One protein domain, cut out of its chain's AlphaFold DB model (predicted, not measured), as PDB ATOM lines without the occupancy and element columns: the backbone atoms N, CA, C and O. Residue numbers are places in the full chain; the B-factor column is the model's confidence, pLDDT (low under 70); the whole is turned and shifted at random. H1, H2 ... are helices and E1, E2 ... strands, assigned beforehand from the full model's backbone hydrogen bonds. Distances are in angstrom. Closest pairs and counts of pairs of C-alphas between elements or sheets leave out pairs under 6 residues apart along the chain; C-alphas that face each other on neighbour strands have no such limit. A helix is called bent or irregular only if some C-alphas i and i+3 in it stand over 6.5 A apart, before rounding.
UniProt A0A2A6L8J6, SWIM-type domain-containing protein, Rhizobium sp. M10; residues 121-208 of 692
ATOM      1  N   HIS A 121     -19.449  24.733  40.495       78.31
ATOM      2  CA  HIS A 121     -18.809  25.601  41.480       78.31
ATOM      3  C   HIS A 121     -19.861  26.302  42.353       78.31
ATOM      4  O   HIS A 121     -19.741  26.320  43.579       78.31
ATOM      5  N   ALA A 122     -20.935  26.811  41.743       78.88
ATOM      6  CA  ALA A 122     -22.082  27.361  42.467       78.88
ATOM      7  C   ALA A 122     -22.797  26.302  43.330       78.88
ATOM      8  O   ALA A 122     -23.219  26.607  44.447       78.88
ATOM      9  N   GLU A 123     -22.880  25.054  42.858       82.38
ATOM     10  CA  GLU A 123     -23.429  23.930  43.628       82.38
ATOM     11  C   GLU A 123     -22.643  23.711  44.932       82.38
ATOM     12  O   GLU A 123     -23.237  23.662  46.010       82.38
ATOM     13  N   ILE A 124     -21.305  23.688  44.869       85.75
ATOM     14  CA  ILE A 124     -20.447  23.532  46.056       85.75
ATOM     15  C   ILE A 124     -20.623  24.702  47.036       85.75
ATOM     16  O   ILE A 124     -20.732  24.491  48.248       85.75
ATOM     17  N   LEU A 125     -20.704  25.938  46.532       85.00
ATOM     18  CA  LEU A 125     -20.931  27.126  47.367       85.00
ATOM     19  C   LEU A 125     -22.309  27.118  48.051       85.00
ATOM     20  O   LEU A 125     -22.463  27.699  49.129       85.00
ATOM     21  N   SER A 126     -23.295  26.419  47.486       84.12
ATOM     22  CA  SER A 126     -24.625  26.277  48.088       84.12
ATOM     23  C   SER A 126     -24.698  25.242  49.229       84.12
ATOM     24  O   SER A 126     -25.639  25.266  50.024       84.12
ATOM     25  N   LEU A 127     -23.700  24.357  49.370       83.62
ATOM     26  CA  LEU A 127     -23.670  23.306  50.397       83.62
ATOM     27  C   LEU A 127     -23.241  23.848  51.766       83.62
ATOM     28  O   LEU A 127     -22.055  24.062  51.998       83.62
ATOM     29  N   GLY A 128     -24.179  24.008  52.701       78.81
ATOM     30  CA  GLY A 128     -23.853  24.399  54.079       78.81
ATOM     31  C   GLY A 128     -22.868  23.440  54.769       78.81
ATOM     32  O   GLY A 128     -22.848  22.241  54.483       78.81
ATOM     33  N   GLU A 129     -22.066  23.943  55.710       80.19
ATOM     34  CA  GLU A 129     -21.032  23.141  56.386       80.19
ATOM     35  C   GLU A 129     -21.611  21.939  57.143       80.19
ATOM     36  O   GLU A 129     -21.046  20.847  57.094       80.19
ATOM     37  N   ASP A 130     -22.805  22.083  57.722       79.12
ATOM     38  CA  ASP A 130     -23.546  20.973  58.330       79.12
ATOM     39  C   ASP A 130     -23.964  19.900  57.315       79.12
ATOM     40  O   ASP A 130     -24.131  18.730  57.664       79.12
ATOM     41  N   ALA A 131     -24.170  20.263  56.044       80.12
ATOM     42  CA  ALA A 131     -24.433  19.297  54.980       80.12
ATOM     43  C   ALA A 131     -23.154  18.528  54.615       80.12
ATOM     44  O   ALA A 131     -23.216  17.317  54.417       80.12
ATOM     45  N   ILE A 132     -21.993  19.193  54.620       85.88
ATOM     46  CA  ILE A 132     -20.682  18.561  54.401       85.88
ATOM     47  C   ILE A 132     -20.348  17.609  55.561       85.88
ATOM     48  O   ILE A 132     -20.007  16.448  55.333       85.88
ATOM     49  N   ALA A 133     -20.507  18.063  56.808       82.88
ATOM     50  CA  ALA A 133     -20.268  17.243  57.994       82.88
ATOM     51  C   ALA A 133     -21.204  16.026  58.059       82.88
ATOM     52  O   ALA A 133     -20.767  14.944  58.446       82.88
ATOM     53  N   ARG A 134     -22.469  16.163  57.639       81.88
ATOM     54  CA  ARG A 134     -23.398  15.024  57.521       81.88
ATOM     55  C   ARG A 134     -23.038  14.077  56.378       81.88
ATOM     56  O   ARG A 134     -23.205  12.875  56.539       81.88
ATOM     57  N   ALA A 135     -22.547  14.594  55.251       77.00
ATOM     58  CA  ALA A 135     -22.207  13.778  54.087       77.00
ATOM     59  C   ALA A 135     -20.977  12.883  54.316       77.00
ATOM     60  O   ALA A 135     -20.959  11.750  53.843       77.00
ATOM     61  N   PHE A 136     -19.965  13.371  55.043       83.62
ATOM     62  CA  PHE A 136     -18.689  12.657  55.227       83.62
ATOM     63  C   PHE A 136     -18.399  12.230  56.674       83.62
ATOM     64  O   PHE A 136     -17.446  11.487  56.915       83.62
ATOM     65  N   GLY A 137     -19.206  12.680  57.636       80.12
ATOM     66  CA  GLY A 137     -19.025  12.443  59.066       80.12
ATOM     67  C   GLY A 137     -18.204  13.534  59.766       80.12
ATOM     68  O   GLY A 137     -17.251  14.093  59.213       80.12
ATOM     69  N   ARG A 138     -18.540  13.807  61.038       82.56
ATOM     70  CA  ARG A 138     -17.909  14.857  61.867       82.56
ATOM     71  C   ARG A 138     -16.392  14.669  61.997       82.56
ATOM     72  O   ARG A 138     -15.644  15.633  61.885       82.56
ATOM     73  N   ALA A 139     -15.928  13.430  62.162       75.06
ATOM     74  CA  ALA A 139     -14.502  13.122  62.280       75.06
ATOM     75  C   ALA A 139     -13.713  13.424  60.991       75.06
ATOM     76  O   ALA A 139     -12.598  13.943  61.060       75.06
ATOM     77  N   ALA A 140     -14.277  13.125  59.815       83.62
ATOM     78  CA  ALA A 140     -13.659  13.457  58.531       83.62
ATOM     79  C   ALA A 140     -13.648  14.972  58.296       83.62
ATOM     80  O   ALA A 140     -12.658  15.506  57.810       83.62
ATOM     81  N   TYR A 141     -14.713  15.660  58.710       87.06
ATOM     82  CA  TYR A 141     -14.823  17.115  58.654       87.06
ATOM     83  C   TYR A 141     -13.780  17.822  59.546       87.06
ATOM     84  O   TYR A 141     -13.087  18.718  59.073       87.06
ATOM     85  N   ILE A 142     -13.565  17.369  60.790       82.38
ATOM     86  CA  ILE A 142     -12.510  17.911  61.672       82.38
ATOM     87  C   ILE A 142     -11.120  17.684  61.062       82.38
ATOM     88  O   ILE A 142     -10.306  18.602  60.974       82.38
ATOM     89  N   LYS A 143     -10.848  16.465  60.576       84.62
ATOM     90  CA  LYS A 143      -9.580  16.151  59.900       84.62
ATOM     91  C   LYS A 143      -9.383  16.973  58.626       84.62
ATOM     92  O   LYS A 143      -8.250  17.304  58.298       84.62
ATOM     93  N   ALA A 144     -10.461  17.298  57.918       91.19
ATOM     94  CA  ALA A 144     -10.426  18.132  56.726       91.19
ATOM     95  C   ALA A 144     -10.036  19.578  57.055       91.19
ATOM     96  O   ALA A 144      -9.192  20.140  56.365       91.19
ATOM     97  N   GLN A 145     -10.580  20.152  58.133       88.88
ATOM     98  CA  GLN A 145     -10.166  21.474  58.614       88.88
ATOM     99  C   GLN A 145      -8.693  21.486  59.035       88.88
ATOM    100  O   GLN A 145      -7.943  22.363  58.612       88.88
ATOM    101  N   ALA A 146      -8.260  20.480  59.801       85.75
ATOM    102  CA  ALA A 146      -6.861  20.341  60.202       85.75
ATOM    103  C   ALA A 146      -5.929  20.207  58.985       85.75
ATOM    104  O   ALA A 146      -4.889  20.856  58.935       85.75
ATOM    105  N   LEU A 147      -6.325  19.421  57.976       89.06
ATOM    106  CA  LEU A 147      -5.581  19.283  56.724       89.06
ATOM    107  C   LEU A 147      -5.442  20.634  56.012       89.06
ATOM    108  O   LEU A 147      -4.330  21.016  55.663       89.06
ATOM    109  N   LEU A 148      -6.537  21.378  55.840       88.81
ATOM    110  CA  LEU A 148      -6.504  22.694  55.197       88.81
ATOM    111  C   LEU A 148      -5.648  23.703  55.967       88.81
ATOM    112  O   LEU A 148      -4.935  24.479  55.339       88.81
ATOM    113  N   ALA A 149      -5.655  23.652  57.302       85.56
ATOM    114  CA  ALA A 149      -4.813  24.502  58.142       85.56
ATOM    115  C   ALA A 149      -3.307  24.209  57.993       85.56
ATOM    116  O   ALA A 149      -2.488  25.075  58.287       85.56
ATOM    117  N   THR A 150      -2.936  23.006  57.536       85.00
ATOM    118  CA  THR A 150      -1.531  22.622  57.297       85.00
ATOM    119  C   THR A 150      -1.022  22.923  55.886       85.00
ATOM    120  O   THR A 150       0.175  22.784  55.641       85.00
ATOM    121  N   LEU A 151      -1.899  23.303  54.949       85.56
ATOM    122  CA  LEU A 151      -1.524  23.564  53.559       85.56
ATOM    123  C   LEU A 151      -1.009  25.000  53.373       85.56
ATOM    124  O   LEU A 151      -1.627  25.960  53.830       85.56
ATOM    125  N   ASP A 152       0.092  25.148  52.632       80.00
ATOM    126  CA  ASP A 152       0.660  26.456  52.293       80.00
ATOM    127  C   ASP A 152      -0.286  27.305  51.423       80.00
ATOM    128  O   ASP A 152      -1.079  26.793  50.622       80.00
ATOM    129  N   GLN A 153      -0.147  28.634  51.516       59.97
ATOM    130  CA  GLN A 153      -0.857  29.588  50.658       59.97
ATOM    131  C   GLN A 153      -0.461  29.365  49.185       59.97
ATOM    132  O   GLN A 153       0.606  29.781  48.741       59.97
ATOM    133  N   GLY A 154      -1.319  28.673  48.428       69.06
ATOM    134  CA  GLY A 154      -1.100  28.299  47.021       69.06
ATOM    135  C   GLY A 154      -1.055  26.788  46.744       69.06
ATOM    136  O   GLY A 154      -1.019  26.385  45.579       69.06
ATOM    137  N   ALA A 155      -1.105  25.947  47.784       80.69
ATOM    138  CA  ALA A 155      -1.196  24.490  47.650       80.69
ATOM    139  C   ALA A 155      -2.595  24.009  47.216       80.69
ATOM    140  O   ALA A 155      -2.746  22.890  46.725       80.69
ATOM    141  N   VAL A 156      -3.619  24.853  47.363       86.69
ATOM    142  CA  VAL A 156      -4.982  24.588  46.892       86.69
ATOM    143  C   VAL A 156      -5.159  25.161  45.487       86.69
ATOM    144  O   VAL A 156      -4.956  26.356  45.275       86.69
ATOM    145  N   ARG A 157      -5.570  24.329  44.524       83.88
ATOM    146  CA  ARG A 157      -5.923  24.771  43.162       83.88
ATOM    147  C   ARG A 157      -7.313  24.284  42.794       83.88
ATOM    148  O   ARG A 157      -7.589  23.093  42.913       83.88
ATOM    149  N   ILE A 158      -8.157  25.199  42.332       87.44
ATOM    150  CA  ILE A 158      -9.535  24.929  41.921       87.44
ATOM    151  C   ILE A 158      -9.641  25.272  40.438       87.44
ATOM    152  O   ILE A 158      -9.422  26.414  40.041       87.44
ATOM    153  N   GLU A 159      -9.950  24.272  39.624       81.00
ATOM    154  CA  GLU A 159     -10.072  24.385  38.173       81.00
ATOM    155  C   GLU A 159     -11.493  23.974  37.763       81.00
ATOM    156  O   GLU A 159     -11.797  22.776  37.702       81.00
ATOM    157  N   PRO A 160     -12.401  24.938  37.541       79.69
ATOM    158  CA  PRO A 160     -13.743  24.650  37.056       79.69
ATOM    159  C   PRO A 160     -13.721  24.302  35.559       79.69
ATOM    160  O   PRO A 160     -12.984  24.897  34.774       79.69
ATOM    161  N   SER A 161     -14.567  23.357  35.159       74.69
ATOM    162  CA  SER A 161     -14.840  22.998  33.763       74.69
ATOM    163  C   SER A 161     -16.351  22.904  33.530       74.69
ATOM    164  O   SER A 161     -17.132  22.941  34.478       74.69
ATOM    165  N   ALA A 162     -16.773  22.724  32.277       67.31
ATOM    166  CA  ALA A 162     -18.191  22.592  31.929       67.31
ATOM    167  C   ALA A 162     -18.880  21.340  32.519       67.31
ATOM    168  O   ALA A 162     -20.103  21.282  32.530       67.31
ATOM    169  N   THR A 163     -18.123  20.334  32.984       70.38
ATOM    170  CA  THR A 163     -18.674  19.042  33.455       70.38
ATOM    171  C   THR A 163     -18.306  18.690  34.900       70.38
ATOM    172  O   THR A 163     -18.989  17.886  35.535       70.38
ATOM    173  N   ALA A 164     -17.248  19.295  35.450       81.50
ATOM    174  CA  ALA A 164     -16.802  19.069  36.823       81.50
ATOM    175  C   ALA A 164     -15.907  20.204  37.349       81.50
ATOM    176  O   ALA A 164     -15.285  20.931  36.573       81.50
ATOM    177  N   VAL A 165     -15.759  20.299  38.672       83.62
ATOM    178  CA  VAL A 165     -14.719  21.110  39.331       83.62
ATOM    179  C   VAL A 165     -13.593  20.195  39.804       83.62
ATOM    180  O   VAL A 165     -13.835  19.240  40.546       83.62
ATOM    181  N   ARG A 166     -12.356  20.484  39.390       86.38
ATOM    182  CA  ARG A 166     -11.153  19.765  39.822       86.38
ATOM    183  C   ARG A 166     -10.453  20.526  40.941       86.38
ATOM    184  O   ARG A 166     -10.085  21.682  40.771       86.38
ATOM    185  N   ILE A 167     -10.245  19.866  42.075       91.25
ATOM    186  CA  ILE A 167      -9.718  20.464  43.304       91.25
ATOM    187  C   ILE A 167      -8.450  19.704  43.699       91.25
ATOM    188  O   ILE A 167      -8.496  18.513  44.013       91.25
ATOM    189  N   ALA A 168      -7.304  20.375  43.648       88.50
ATOM    190  CA  ALA A 168      -6.028  19.855  44.126       88.50
ATOM    191  C   ALA A 168      -5.726  20.415  45.521       88.50
ATOM    192  O   ALA A 168      -5.907  21.609  45.753       88.50
ATOM    193  N   LEU A 169      -5.266  19.548  46.428       90.06
ATOM    194  CA  LEU A 169      -4.966  19.859  47.827       90.06
ATOM    195  C   LEU A 169      -3.526  19.420  48.136       90.06
ATOM    196  O   LEU A 169      -3.303  18.292  48.575       90.06
ATOM    197  N   GLY A 170      -2.547  20.276  47.846       87.69
ATOM    198  CA  GLY A 170      -1.125  19.945  47.978       87.69
ATOM    199  C   GLY A 170      -0.731  18.726  47.137       87.69
ATOM    200  O   GLY A 170      -1.130  18.611  45.978       87.69
ATOM    201  N   ASP A 171       0.010  17.795  47.744       84.69
ATOM    202  CA  ASP A 171       0.489  16.560  47.099       84.69
ATOM    203  C   ASP A 171      -0.550  15.420  47.085       84.69
ATOM    204  O   ASP A 171      -0.255  14.287  46.689       84.69
ATOM    205  N   HIS A 172      -1.787  15.680  47.519       88.50
ATOM    206  CA  HIS A 172      -2.843  14.673  47.508       88.50
ATOM    207  C   HIS A 172      -3.447  14.463  46.109       88.50
ATOM    208  O   HIS A 172      -3.469  15.377  45.280       88.50
ATOM    209  N   PRO A 173      -4.011  13.267  45.832       86.12
ATOM    210  CA  PRO A 173      -4.740  13.024  44.593       86.12
ATOM    211  C   PRO A 173      -5.869  14.040  44.395       86.12
ATOM    212  O   PRO A 173      -6.671  14.254  45.301       86.12
ATOM    213  N   ALA A 174      -5.964  14.626  43.199       86.75
ATOM    214  CA  ALA A 174      -7.015  15.591  42.894       86.75
ATOM    215  C   ALA A 174      -8.419  14.988  43.085       86.75
ATOM    216  O   ALA A 174      -8.666  13.811  42.791       86.75
ATOM    217  N   VAL A 175      -9.331  15.826  43.566       91.44
ATOM    218  CA  VAL A 175     -10.743  15.515  43.772       91.44
ATOM    219  C   VAL A 175     -11.555  16.157  42.655       91.44
ATOM    220  O   VAL A 175     -11.354  17.323  42.333       91.44
ATOM    221  N   LEU A 176     -12.461  15.394  42.054       88.12
ATOM    222  CA  LEU A 176     -13.383  15.854  41.023       88.12
ATOM    223  C   LEU A 176     -14.799  15.891  41.589       88.12
ATOM    224  O   LEU A 176     -15.276  14.893  42.133       88.12
ATOM    225  N   TYR A 177     -15.458  17.033  41.429       85.06
ATOM    226  CA  TYR A 177     -16.866  17.233  41.748       85.06
ATOM    227  C   TYR A 177     -17.669  17.346  40.445       85.06
ATOM    228  O   TYR A 177     -17.564  18.378  39.778       85.06
ATOM    229  N   PRO A 178     -18.427  16.313  40.038       82.38
ATOM    230  CA  PRO A 178     -19.250  16.365  38.830       82.38
ATOM    231  C   PRO A 178     -20.467  17.270  39.022       82.38
ATOM    232  O   PRO A 178     -21.065  17.283  40.099       82.38
ATOM    233  N   VAL A 179     -20.874  17.966  37.963       78.56
ATOM    234  CA  VAL A 179     -22.114  18.755  37.949       78.56
ATOM    235  C   VAL A 179     -23.318  17.866  38.288       78.56
ATOM    236  O   VAL A 179     -23.507  16.817  37.673       78.56
ATOM    237  N   GLY A 180     -24.128  18.263  39.278       72.62
ATOM    238  CA  GLY A 180     -25.324  17.529  39.707       72.62
ATOM    239  C   GLY A 180     -25.043  16.227  40.471       72.62
ATOM    240  O   GLY A 180     -25.975  15.473  40.760       72.62
ATOM    241  N   GLY A 181     -23.777  15.936  40.789       70.19
ATOM    242  CA  GLY A 181     -23.376  14.716  41.492       70.19
ATOM    243  C   GLY A 181     -23.587  14.765  43.008       70.19
ATOM    244  O   GLY A 181     -23.701  13.710  43.640       70.19
ATOM    245  N   GLY A 182     -23.637  15.959  43.607       81.56
ATOM    246  CA  GLY A 182     -23.650  16.116  45.060       81.56
ATOM    247  C   GLY A 182     -22.374  15.590  45.751       81.56
ATOM    248  O   GLY A 182     -21.495  14.997  45.117       81.56
ATOM    249  N   PRO A 183     -22.286  15.699  47.091       83.00
ATOM    250  CA  PRO A 183     -21.185  15.124  47.874       83.00
ATOM    251  C   PRO A 183     -20.950  13.621  47.637       83.00
ATOM    252  O   PRO A 183     -19.814  13.156  47.652       83.00
ATOM    253  N   ALA A 184     -22.014  12.854  47.374       77.25
ATOM    254  CA  ALA A 184     -21.934  11.415  47.110       77.25
ATOM    255  C   ALA A 184     -21.357  11.071  45.722       77.25
ATOM    256  O   ALA A 184     -20.914   9.943  45.504       77.25
ATOM    257  N   GLY A 185     -21.369  12.020  44.780       76.25
ATOM    258  CA  GLY A 185     -20.855  11.855  43.420       76.25
ATOM    259  C   GLY A 185     -19.375  12.207  43.255       76.25
ATOM    260  O   GLY A 185     -18.858  12.114  42.142       76.25
ATOM    261  N   MET A 186     -18.686  12.617  44.325       85.12
ATOM    262  CA  MET A 186     -17.284  13.039  44.271       85.12
ATOM    263  C   MET A 186     -16.338  11.879  43.937       85.12
ATOM    264  O   MET A 186     -16.449  10.773  44.470       85.12
ATOM    265  N   ILE A 187     -15.351  12.141  43.078       84.00
ATOM    266  CA  ILE A 187     -14.414  11.133  42.564       84.00
ATOM    267  C   ILE A 187     -12.982  11.538  42.902       84.00
ATOM    268  O   ILE A 187     -12.559  12.664  42.657       84.00
ATOM    269  N   SER A 188     -12.193  10.615  43.451       87.31
ATOM    270  CA  SER A 188     -10.747  10.798  43.595       87.31
ATOM    271  C   SER A 188     -10.019   9.460  43.602       87.31
ATOM    272  O   SER A 188     -10.581   8.423  43.958       87.31
ATOM    273  N   LYS A 189      -8.726   9.492  43.267       80.81
ATOM    274  CA  LYS A 189      -7.826   8.327  43.373       80.81
ATOM    275  C   LYS A 189      -7.234   8.157  44.777       80.81
ATOM    276  O   LYS A 189      -6.237   7.462  44.948       80.81
ATOM    277  N   ALA A 190      -7.813   8.814  45.780       79.06
ATOM    278  CA  ALA A 190      -7.369   8.683  47.158       79.06
ATOM    279  C   ALA A 190      -7.652   7.276  47.704       79.06
ATOM    280  O   ALA A 190      -8.683   6.658  47.392       79.06
ATOM    281  N   ALA A 191      -6.746   6.802  48.564       73.38
ATOM    282  CA  ALA A 191      -6.970   5.615  49.377       73.38
ATOM    283  C   ALA A 191      -8.282   5.762  50.163       73.38
ATOM    284  O   ALA A 191      -8.623   6.858  50.612       73.38
ATOM    285  N   THR A 192      -9.026   4.667  50.328       69.25
ATOM    286  CA  THR A 192     -10.371   4.690  50.931       69.25
ATOM    287  C   THR A 192     -10.377   5.320  52.328       69.25
ATOM    288  O   THR A 192     -11.282   6.088  52.636       69.25
ATOM    289  N   SER A 193      -9.318   5.111  53.118       73.56
ATOM    290  CA  SER A 193      -9.135   5.702  54.453       73.56
ATOM    291  C   SER A 193      -8.988   7.230  54.470       73.56
ATOM    292  O   SER A 193      -9.306   7.865  55.474       73.56
ATOM    293  N   LEU A 194      -8.513   7.830  53.376       84.25
ATOM    294  CA  LEU A 194      -8.306   9.276  53.250       84.25
ATOM    295  C   LEU A 194      -9.435   9.959  52.466       84.25
ATOM    296  O   LEU A 194      -9.589  11.174  52.540       84.25
ATOM    297  N   ARG A 195     -10.231   9.190  51.715       87.12
ATOM    298  CA  ARG A 195     -11.188   9.713  50.734       87.12
ATOM    299  C   ARG A 195     -12.212  10.664  51.348       87.12
ATOM    300  O   ARG A 195     -12.367  11.761  50.832       87.12
ATOM    301  N   ALA A 196     -12.843  10.284  52.460       88.50
ATOM    302  CA  ALA A 196     -13.842  11.123  53.129       88.50
ATOM    303  C   ALA A 196     -13.245  12.451  53.629       88.50
ATOM    304  O   ALA A 196     -13.805  13.513  53.377       88.50
ATOM    305  N   THR A 197     -12.070  12.400  54.265       93.31
ATOM    306  CA  THR A 197     -11.334  13.595  54.709       93.31
ATOM    307  C   THR A 197     -10.962  14.488  53.530       93.31
ATOM    308  O   THR A 197     -11.139  15.700  53.591       93.31
ATOM    309  N   LEU A 198     -10.468  13.902  52.437       92.88
ATOM    310  CA  LEU A 198     -10.018  14.648  51.266       92.88
ATOM    311  C   LEU A 198     -11.187  15.264  50.488       92.88
ATOM    312  O   LEU A 198     -11.074  16.383  49.999       92.88
ATOM    313  N   HIS A 199     -12.316  14.560  50.387       93.69
ATOM    314  CA  HIS A 199     -13.542  15.074  49.770       93.69
ATOM    315  C   HIS A 199     -14.140  16.215  50.598       93.69
ATOM    316  O   HIS A 199     -14.430  17.272  50.042       93.69
ATOM    317  N   ALA A 200     -14.222  16.062  51.923       92.69
ATOM    318  CA  ALA A 200     -14.651  17.141  52.812       92.69
ATOM    319  C   ALA A 200     -13.711  18.359  52.732       92.69
ATOM    320  O   ALA A 200     -14.183  19.489  52.614       92.69
ATOM    321  N   ALA A 201     -12.391  18.139  52.716       92.62
ATOM    322  CA  ALA A 201     -11.400  19.207  52.567       92.62
ATOM    323  C   ALA A 201     -11.526  19.920  51.218       92.62
ATOM    324  O   ALA A 201     -11.390  21.136  51.161       92.62
ATOM    325  N   ALA A 202     -11.838  19.195  50.143       92.75
ATOM    326  CA  ALA A 202     -12.022  19.781  48.821       92.75
ATOM    327  C   ALA A 202     -13.240  20.716  48.775       92.75
ATOM    328  O   ALA A 202     -13.142  21.811  48.227       92.75
ATOM    329  N   LEU A 203     -14.362  20.336  49.398       93.06
ATOM    330  CA  LEU A 203     -15.540  21.207  49.479       93.06
ATOM    331  C   LEU A 203     -15.290  22.439  50.358       93.06
ATOM    332  O   LEU A 203     -15.655  23.548  49.976       93.06
ATOM    333  N   LEU A 204     -14.635  22.259  51.508       90.62
ATOM    334  CA  LEU A 204     -14.260  23.365  52.397       90.62
ATOM    335  C   LEU A 204     -13.275  24.333  51.722       90.62
ATOM    336  O   LEU A 204     -13.427  25.545  51.835       90.62
ATOM    337  N   ALA A 205     -12.320  23.811  50.949       89.50
ATOM    338  CA  ALA A 205     -11.365  24.612  50.189       89.50
ATOM    339  C   ALA A 205     -12.038  25.520  49.148       89.50
ATOM    340  O   ALA A 205     -11.609  26.657  48.970       89.50
ATOM    341  N   VAL A 206     -13.094  25.039  48.483       87.81
ATOM    342  CA  VAL A 206     -13.870  25.828  47.508       87.81
ATOM    343  C   VAL A 206     -14.712  26.913  48.189       87.81
ATOM    344  O   VAL A 206     -14.899  27.985  47.618       87.81
ATOM    345  N   ARG A 207     -15.193  26.671  49.416       85.25
ATOM    346  CA  ARG A 207     -15.984  27.646  50.190       85.25
ATOM    347  C   ARG A 207     -15.146  28.779  50.800       85.25
ATOM    348  O   ARG A 207     -15.688  29.856  51.032       85.25
ATOM    349  N   GLY A 208     -13.855  28.554  51.036       69.94
ATOM    350  CA  GLY A 208     -13.003  29.473  51.799       69.94
ATOM    351  C   GLY A 208     -13.171  29.305  53.320       69.94
ATOM    352  O   GLY A 208     -14.007  28.515  53.760       69.94
TER     353      GLY A 208
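Overview. This is residues 121 to 208 of the 692 residues of the protein "SWIM-type domain-containing protein" of Rhizobium sp. M10 (UniProt A0A2A6L8J6). A small antiparallel sheet, E1 to E3, forms one wall, and H4 runs across one of its faces through the middle of the domain. H2 and H3 pack on H4 away from the sheet, and H1 sits near the last residues of H4. The 88 printed residues hold H1, H2, H3, E1, E2, E3 and H4 in that order, class mixed, sheet order E1, E2, E3. The whole is compact, with a radius of gyration of the C-alphas of 11.5 A, and spans 30 by 27 by 24 A.

Along the chain. H1, residues 121 to 126, begins at C-alpha 121 (-18.809, 25.601, 41.480). H2 is residues 129 to 136, and H3, residues 138 to 150, is 18.7 A long. E1 is residues 156 to 160, E2 residues 164 to 169, 16.2 A long, and E3 residues 175 to 178. H4, residues 192 to 207, is 23.6 A long and ends at C-alpha 207 (-15.984, 27.646, 50.190); it is irregular, with C-alphas 193 and 196 7.3 A apart.

Arrangement. H4 is the hub. It touches H3 at a steep tilt of 65 degrees, the same way, closest C-alphas Ala 144 and Ala 201, 4.4 A. It touches H2 at a shallow tilt of 19 degrees, opposite ways, closest C-alphas Phe 136 and Ala 196, 5.5 A. With residues 203 to 207 alone it touches H1, about perpendicular at 88 degrees, closest C-alphas Leu 125 and Arg 207, 5.7 A. H4 on one face of the sheet makes two layers, helix over strands, at a height over the sheet of 6.7 A. The strands form a meander, each the antiparallel neighbour of the one before; N 159 and O 166 are 2.8 A apart, N 167 and O 175 2.8 A, both within hydrogen-bond range. In H1, H2 and H3 every O i to N i+4 pair is within range, in H4 10 of 12.

Size, cuts and confidence. The C-alphas farthest apart, Ala 139 and Ala 162, are 32.0 A apart. The printed part has no cut; the link from E3 to H4 is long. Mean pLDDT of the printed part is 83.1, with residues 153 to 154, 162, 192 and 208 under 70.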